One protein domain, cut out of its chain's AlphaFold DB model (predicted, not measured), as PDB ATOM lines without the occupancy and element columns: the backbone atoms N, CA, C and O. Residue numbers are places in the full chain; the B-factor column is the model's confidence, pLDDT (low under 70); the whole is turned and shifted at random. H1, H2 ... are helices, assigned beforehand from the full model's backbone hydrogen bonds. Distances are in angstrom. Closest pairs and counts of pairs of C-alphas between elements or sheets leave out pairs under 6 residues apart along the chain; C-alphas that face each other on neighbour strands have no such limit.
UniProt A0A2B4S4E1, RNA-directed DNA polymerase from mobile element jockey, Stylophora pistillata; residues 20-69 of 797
ATOM      1  N   TRP A  20     -10.436 -43.168 -29.473       83.56
ATOM      2  CA  TRP A  20     -11.288 -43.187 -30.669       83.56
ATOM      3  C   TRP A  20     -10.575 -42.758 -31.964       83.56
ATOM      4  O   TRP A  20     -11.157 -42.900 -33.031       83.56
ATOM      5  N   LYS A  21      -9.381 -42.153 -31.894       85.62
ATOM      6  CA  LYS A  21      -8.659 -41.651 -33.076       85.62
ATOM      7  C   LYS A  21      -8.031 -42.758 -33.923       85.62
ATOM      8  O   LYS A  21      -7.772 -42.517 -35.092       85.62
ATOM      9  N   GLU A  22      -7.776 -43.915 -33.323       86.25
ATOM     10  CA  GLU A  22      -7.152 -45.082 -33.966       86.25
ATOM     11  C   GLU A  22      -8.173 -46.222 -34.159       86.25
ATOM     12  O   GLU A  22      -7.809 -47.358 -34.436       86.25
ATOM     13  N   ASP A  23      -9.466 -45.931 -33.969       88.06
ATOM     14  CA  ASP A  23     -10.550 -46.902 -34.109       88.06
ATOM     15  C   ASP A  23     -11.041 -46.943 -35.565       88.06
ATOM     16  O   ASP A  23     -11.896 -46.154 -35.981       88.06
ATOM     17  N   ASP A  24     -10.483 -47.878 -36.337       88.75
ATOM     18  CA  ASP A  24     -10.808 -48.081 -37.755       88.75
ATOM     19  C   ASP A  24     -12.295 -48.415 -37.976       88.75
ATOM     20  O   ASP A  24     -12.906 -47.983 -38.960       88.75
ATOM     21  N   GLN A  25     -12.912 -49.153 -37.046       90.50
ATOM     22  CA  GLN A  25     -14.325 -49.522 -37.138       90.50
ATOM     23  C   GLN A  25     -15.216 -48.291 -36.947       90.50
ATOM     24  O   GLN A  25     -16.191 -48.103 -37.680       90.50
ATOM     25  N   LEU A  26     -14.854 -47.409 -36.010       90.94
ATOM     26  CA  LEU A  26     -15.531 -46.129 -35.829       90.94
ATOM     27  C   LEU A  26     -15.432 -45.250 -37.079       90.94
ATOM     28  O   LEU A  26     -16.431 -44.643 -37.475       90.94
ATOM     29  N   GLU A  27     -14.251 -45.156 -37.694       91.31
ATOM     30  CA  GLU A  27     -14.067 -44.415 -38.944       91.31
ATOM     31  C   GLU A  27     -14.988 -44.961 -40.045       91.31
ATOM     32  O   GLU A  27     -15.723 -44.198 -40.689       91.31
ATOM     33  N   GLN A  28     -14.995 -46.283 -40.232       91.12
ATOM     34  CA  GLN A  28     -15.779 -46.950 -41.267       91.12
ATOM     35  C   GLN A  28     -17.291 -46.765 -41.068       91.12
ATOM     36  O   GLN A  28     -18.010 -46.457 -42.029       91.12
ATOM     37  N   ASP A  29     -17.786 -46.881 -39.837       91.44
ATOM     38  CA  ASP A  29     -19.208 -46.709 -39.533       91.44
ATOM     39  C   ASP A  29     -19.637 -45.241 -39.625       91.44
ATOM     40  O   ASP A  29     -20.692 -44.941 -40.191       91.44
ATOM     41  N   LEU A  30     -18.801 -44.293 -39.183       91.56
ATOM     42  CA  LEU A  30     -19.047 -42.861 -39.397       91.56
ATOM     43  C   LEU A  30     -19.152 -42.526 -40.885       91.56
ATOM     44  O   LEU A  30     -20.082 -41.826 -41.300       91.56
ATOM     45  N   LYS A  31     -18.230 -43.047 -41.701       90.94
ATOM     46  CA  LYS A  31     -18.255 -42.880 -43.158       90.94
ATOM     47  C   LYS A  31     -19.540 -43.459 -43.749       90.94
ATOM     48  O   LYS A  31     -20.207 -42.791 -44.545       90.94
ATOM     49  N   THR A  32     -19.940 -44.644 -43.296       90.56
ATOM     50  CA  THR A  32     -21.168 -45.320 -43.726       90.56
ATOM     51  C   THR A  32     -22.413 -44.503 -43.375       90.56
ATOM     52  O   THR A  32     -23.190 -44.160 -44.269       90.56
ATOM     53  N   TYR A  33     -22.587 -44.087 -42.121       90.94
ATOM     54  CA  TYR A  33     -23.761 -43.320 -41.689       90.94
ATOM     55  C   TYR A  33     -23.869 -41.939 -42.347       90.94
ATOM     56  O   TYR A  33     -24.969 -41.490 -42.681       90.94
ATOM     57  N   ILE A  34     -22.740 -41.268 -42.591       89.62
ATOM     58  CA  ILE A  34     -22.719 -39.978 -43.295       89.62
ATOM     59  C   ILE A  34     -23.045 -40.162 -44.787       89.62
ATOM     60  O   ILE A  34     -23.800 -39.363 -45.356       89.62
ATOM     61  N   SER A  35     -22.550 -41.232 -45.421       88.25
ATOM     62  CA  SER A  35     -22.854 -41.555 -46.826       88.25
ATOM     63  C   SER A  35     -24.349 -41.810 -47.067       88.25
ATOM     64  O   SER A  35     -24.897 -41.390 -48.085       88.25
ATOM     65  N   GLN A  36     -25.053 -42.372 -46.081       87.94
ATOM     66  CA  GLN A  36     -26.499 -42.619 -46.121       87.94
ATOM     67  C   GLN A  36     -27.356 -41.340 -46.059       87.94
ATOM     68  O   GLN A  36     -28.581 -41.413 -46.152       87.94
ATOM     69  N   ASN A  37     -26.737 -40.157 -45.941       85.62
ATOM     70  CA  ASN A  37     -27.413 -38.856 -45.913       85.62
ATOM     71  C   ASN A  37     -28.401 -38.703 -44.733       85.62
ATOM     72  O   ASN A  37     -29.454 -38.061 -44.843       85.62
ATOM     73  N   LEU A  38     -28.049 -39.304 -43.594       88.31
ATOM     74  CA  LEU A  38     -28.756 -39.173 -42.322       88.31
ATOM     75  C   LEU A  38     -28.580 -37.762 -41.733       88.31
ATOM     76  O   LEU A  38     -27.573 -37.083 -41.954       88.31
ATOM     77  N   LYS A  39     -29.557 -37.298 -40.944       90.25
ATOM     78  CA  LYS A  39     -29.408 -36.061 -40.159       90.25
ATOM     79  C   LYS A  39     -28.374 -36.262 -39.054       90.25
ATOM     80  O   LYS A  39     -28.245 -37.355 -38.520       90.25
ATOM     81  N   ARG A  40     -27.733 -35.174 -38.613       90.75
ATOM     82  CA  ARG A  40     -26.789 -35.198 -37.478       90.75
ATOM     83  C   ARG A  40     -27.375 -35.853 -36.221       90.75
ATOM     84  O   ARG A  40     -26.677 -36.607 -35.564       90.75
ATOM     85  N   SER A  41     -28.647 -35.597 -35.910       91.69
ATOM     86  CA  SER A  41     -29.329 -36.240 -34.776       91.69
ATOM     87  C   SER A  41     -29.466 -37.753 -34.961       91.69
ATOM     88  O   SER A  41     -29.169 -38.498 -34.046       91.69
ATOM     89  N   GLU A  42     -29.831 -38.203 -36.163       93.50
ATOM     90  CA  GLU A  42     -30.010 -39.628 -36.475       93.50
ATOM     91  C   GLU A  42     -28.659 -40.368 -36.454       93.50
ATOM     92  O   GLU A  42     -28.563 -41.469 -35.926       93.50
ATOM     93  N   VAL A  43     -27.587 -39.746 -36.971       92.31
ATOM     94  CA  VAL A  43     -26.220 -40.292 -36.863       92.31
ATOM     95  C   VAL A  43     -25.785 -40.375 -35.399       92.31
ATOM     96  O   VAL A  43     -25.183 -41.363 -34.997       92.31
ATOM     97  N   LEU A  44     -26.102 -39.360 -34.589       93.94
ATOM     98  CA  LEU A  44     -25.780 -39.359 -33.164       93.94
ATOM     99  C   LEU A  44     -26.445 -40.530 -32.427       93.94
ATOM    100  O   LEU A  44     -25.809 -41.129 -31.561       93.94
ATOM    101  N   ASP A  45     -27.688 -40.859 -32.772       93.75
ATOM    102  CA  ASP A  45     -28.425 -41.967 -32.162       93.75
ATOM    103  C   ASP A  45     -27.779 -43.321 -32.508       93.75
ATOM    104  O   ASP A  45     -27.548 -44.137 -31.612       93.75
ATOM    105  N   PHE A  46     -27.364 -43.525 -33.767       93.44
ATOM    106  CA  PHE A  46     -26.579 -44.702 -34.171       93.44
ATOM    107  C   PHE A  46     -25.224 -44.783 -33.461       93.44
ATOM    108  O   PHE A  46     -24.877 -45.829 -32.921       93.44
ATOM    109  N   MET A  47     -24.495 -43.671 -33.364       92.88
ATOM    110  CA  MET A  47     -23.203 -43.628 -32.673       92.88
ATOM    111  C   MET A  47     -23.306 -43.968 -31.186       92.88
ATOM    112  O   MET A  47     -22.461 -44.687 -30.659       92.88
ATOM    113  N   LYS A  48     -24.356 -43.497 -30.505       92.25
ATOM    114  CA  LYS A  48     -24.618 -43.852 -29.102       92.25
ATOM    115  C   LYS A  48     -24.954 -45.329 -28.920       92.25
ATOM    116  O   LYS A  48     -24.633 -45.883 -27.873       92.25
ATOM    117  N   ARG A  49     -25.619 -45.942 -29.903       90.44
ATOM    118  CA  ARG A  49     -25.988 -47.361 -29.881       90.44
ATOM    119  C   ARG A  49     -24.784 -48.264 -30.140       90.44
ATOM    120  O   ARG A  49     -24.595 -49.223 -29.403       90.44
ATOM    121  N   ASP A  50     -24.006 -47.958 -31.176       89.25
ATOM    122  CA  ASP A  50     -22.953 -48.849 -31.679       89.25
ATOM    123  C   ASP A  50     -21.610 -48.632 -30.978       89.25
ATOM    124  O   ASP A  50     -20.858 -49.583 -30.789       89.25
ATOM    125  N   PHE A  51     -21.337 -47.402 -30.529       90.25
ATOM    126  CA  PHE A  51     -20.104 -47.040 -29.829       90.25
ATOM    127  C   PHE A  51     -20.385 -46.402 -28.455       90.25
ATOM    128  O   PHE A  51     -19.976 -45.255 -28.216       90.25
ATOM    129  N   PRO A  52     -21.080 -47.104 -27.534       88.69
ATOM    130  CA  PRO A  52     -21.429 -46.576 -26.213       88.69
ATOM    131  C   PRO A  52     -20.203 -46.309 -25.326       88.69
ATOM    132  O   PRO A  52     -20.289 -45.528 -24.379       88.69
ATOM    133  N   GLN A  53     -19.053 -46.918 -25.638       84.69
ATOM    134  CA  GLN A  53     -17.780 -46.696 -24.951       84.69
ATOM    135  C   GLN A  53     -17.249 -45.263 -25.108       84.69
ATOM    136  O   GLN A  53     -16.452 -44.803 -24.289       84.69
ATOM    137  N   TYR A  54     -17.696 -44.532 -26.133       87.25
ATOM    138  CA  TYR A  54     -17.291 -43.152 -26.368       87.25
ATOM    139  C   TYR A  54     -18.395 -42.172 -25.984       87.25
ATOM    140  O   TYR A  54     -19.570 -42.367 -26.273       87.25
ATOM    141  N   ASN A  55     -18.012 -41.028 -25.414       86.12
ATOM    142  CA  ASN A  55     -18.984 -39.971 -25.143       86.12
ATOM    143  C   ASN A  55     -19.423 -39.275 -26.448       86.12
ATOM    144  O   ASN A  55     -18.577 -38.845 -27.249       86.12
ATOM    145  N   TRP A  56     -20.734 -39.143 -26.648       89.31
ATOM    146  CA  TRP A  56     -21.356 -38.645 -27.876       89.31
ATOM    147  C   TRP A  56     -22.281 -37.453 -27.613       89.31
ATOM    148  O   TRP A  56     -23.285 -37.546 -26.910       89.31
ATOM    149  N   SER A  57     -21.973 -36.332 -28.259       90.88
ATOM    150  CA  SER A  57     -22.809 -35.138 -28.363       90.88
ATOM    151  C   SER A  57     -22.745 -34.604 -29.795       90.88
ATOM    152  O   SER A  57     -21.883 -35.013 -30.573       90.88
ATOM    153  N   LEU A  58     -23.618 -33.661 -30.163       89.38
ATOM    154  CA  LEU A  58     -23.538 -33.021 -31.486       89.38
ATOM    155  C   LEU A  58     -22.161 -32.380 -31.729       89.38
ATOM    156  O   LEU A  58     -21.623 -32.477 -32.824       89.38
ATOM    157  N   ALA A  59     -21.544 -31.811 -30.689       87.69
ATOM    158  CA  ALA A  59     -20.212 -31.225 -30.787       87.69
ATOM    159  C   ALA A  59     -19.115 -32.277 -31.029       87.69
ATOM    160  O   ALA A  59     -18.192 -32.036 -31.810       87.69
ATOM    161  N   THR A  60     -19.191 -33.454 -30.390       90.06
ATOM    162  CA  THR A  60     -18.219 -34.524 -30.671       90.06
ATOM    163  C   THR A  60     -18.449 -35.129 -32.052       90.06
ATOM    164  O   THR A  60     -17.471 -35.382 -32.753       90.06
ATOM    165  N   LEU A  61     -19.707 -35.262 -32.482       90.44
ATOM    166  CA  LEU A  61     -20.061 -35.703 -33.830       90.44
ATOM    167  C   LEU A  61     -19.641 -34.707 -34.917       90.44
ATOM    168  O   LEU A  61     -19.330 -35.129 -36.016       90.44
ATOM    169  N   ASP A  62     -19.571 -33.406 -34.648       88.00
ATOM    170  CA  ASP A  62     -19.035 -32.450 -35.626       88.00
ATOM    171  C   ASP A  62     -17.496 -32.475 -35.683       88.00
ATOM    172  O   ASP A  62     -16.905 -32.151 -36.714       88.00
ATOM    173  N   ARG A  63     -16.826 -32.848 -34.584       89.50
ATOM    174  CA  ARG A  63     -15.357 -32.855 -34.483       89.50
ATOM    175  C   ARG A  63     -14.721 -34.149 -34.996       89.50
ATOM    176  O   ARG A  63     -13.695 -34.080 -35.664       89.50
ATOM    177  N   ARG A  64     -15.276 -35.314 -34.648       91.38
ATOM    178  CA  ARG A  64     -14.665 -36.626 -34.936       91.38
ATOM    179  C   ARG A  64     -14.609 -36.964 -36.436       91.38
ATOM    180  O   ARG A  64     -13.524 -37.288 -36.891       91.38
ATOM    181  N   PRO A  65     -15.673 -36.791 -37.242       90.62
ATOM    182  CA  PRO A  65     -15.610 -37.005 -38.688       90.62
ATOM    183  C   PRO A  65     -14.571 -36.115 -39.370       90.62
ATOM    184  O   PRO A  65     -13.841 -36.592 -40.225       90.62
ATOM    185  N   ARG A  66     -14.420 -34.852 -38.937       89.38
ATOM    186  CA  ARG A  66     -13.382 -33.952 -39.472       89.38
ATOM    187  C   ARG A  66     -11.966 -34.451 -39.200       89.38
ATOM    188  O   ARG A  66     -11.083 -34.171 -39.998       89.38
ATOM    189  N   HIS A  67     -11.745 -35.158 -38.090       89.56
ATOM    190  CA  HIS A  67     -10.444 -35.766 -37.804       89.56
ATOM    191  C   HIS A  67     -10.082 -36.821 -38.851       89.56
ATOM    192  O   HIS A  67      -8.960 -36.813 -39.341       89.56
ATOM    193  N   PHE A  68     -11.059 -37.637 -39.246       90.00
ATOM    194  CA  PHE A  68     -10.936 -38.637 -40.309       90.00
ATOM    195  C   PHE A  68     -11.089 -38.050 -41.727       90.00
ATOM    196  O   PHE A  68     -11.177 -38.788 -42.702       90.00
ATOM    197  N   GLY A  69     -11.189 -36.722 -41.869       87.44
ATOM    198  CA  GLY A  69     -11.416 -36.079 -43.166       87.44
ATOM    199  C   GLY A  69     -12.771 -36.410 -43.806       87.44
ATOM    200  O   GLY A  69     -12.902 -36.337 -45.021       87.44
TER     201      GLY A  69
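What this domain is: This is residues 20 to 69 of the 797 residues of the protein "RNA-directed DNA polymerase from mobile element jockey" of Stylophora pistillata (UniProt A0A2B4S4E1). H1 and H2 fold back on each other as a helical hairpin, and H3 crosses them, the three centres making a triangle. The printed part has 50 residues with three named helices in the order H1, H2, H3, all helix. It is compact, with a radius of gyration of the C-alphas of 9.6 A, spanning 25 by 20 by 18 A.

Where its parts are: H1, residues 24 to 35, spans 16.4 A from C-alpha 24 at (-10.808, -48.081, -37.755). H2, residues 40 to 50, spans 15.3 A. H3, residues 58 to 67, spans 14.8 A to C-alpha 67 at (-10.444, -35.766, -37.804).

How they stand to each other: H1, with residues 30 to 34 alone, only just touches H2, with 3 pairs of C-alphas within 8 A, the closest those of Tyr 33 and Val 43, 6.2 A. The closest C-alphas of H2 and H3, which touch about perpendicular at 80 degrees, are those of Leu 44 and Leu 61, 6.8 A. Every O i to N i+4 pair is within hydrogen-bond range in H1 and H2, 4 of 6 in H3.

The domain as a whole: The printed part has no cut and no long link; no printed residue is under 70 in pLDDT.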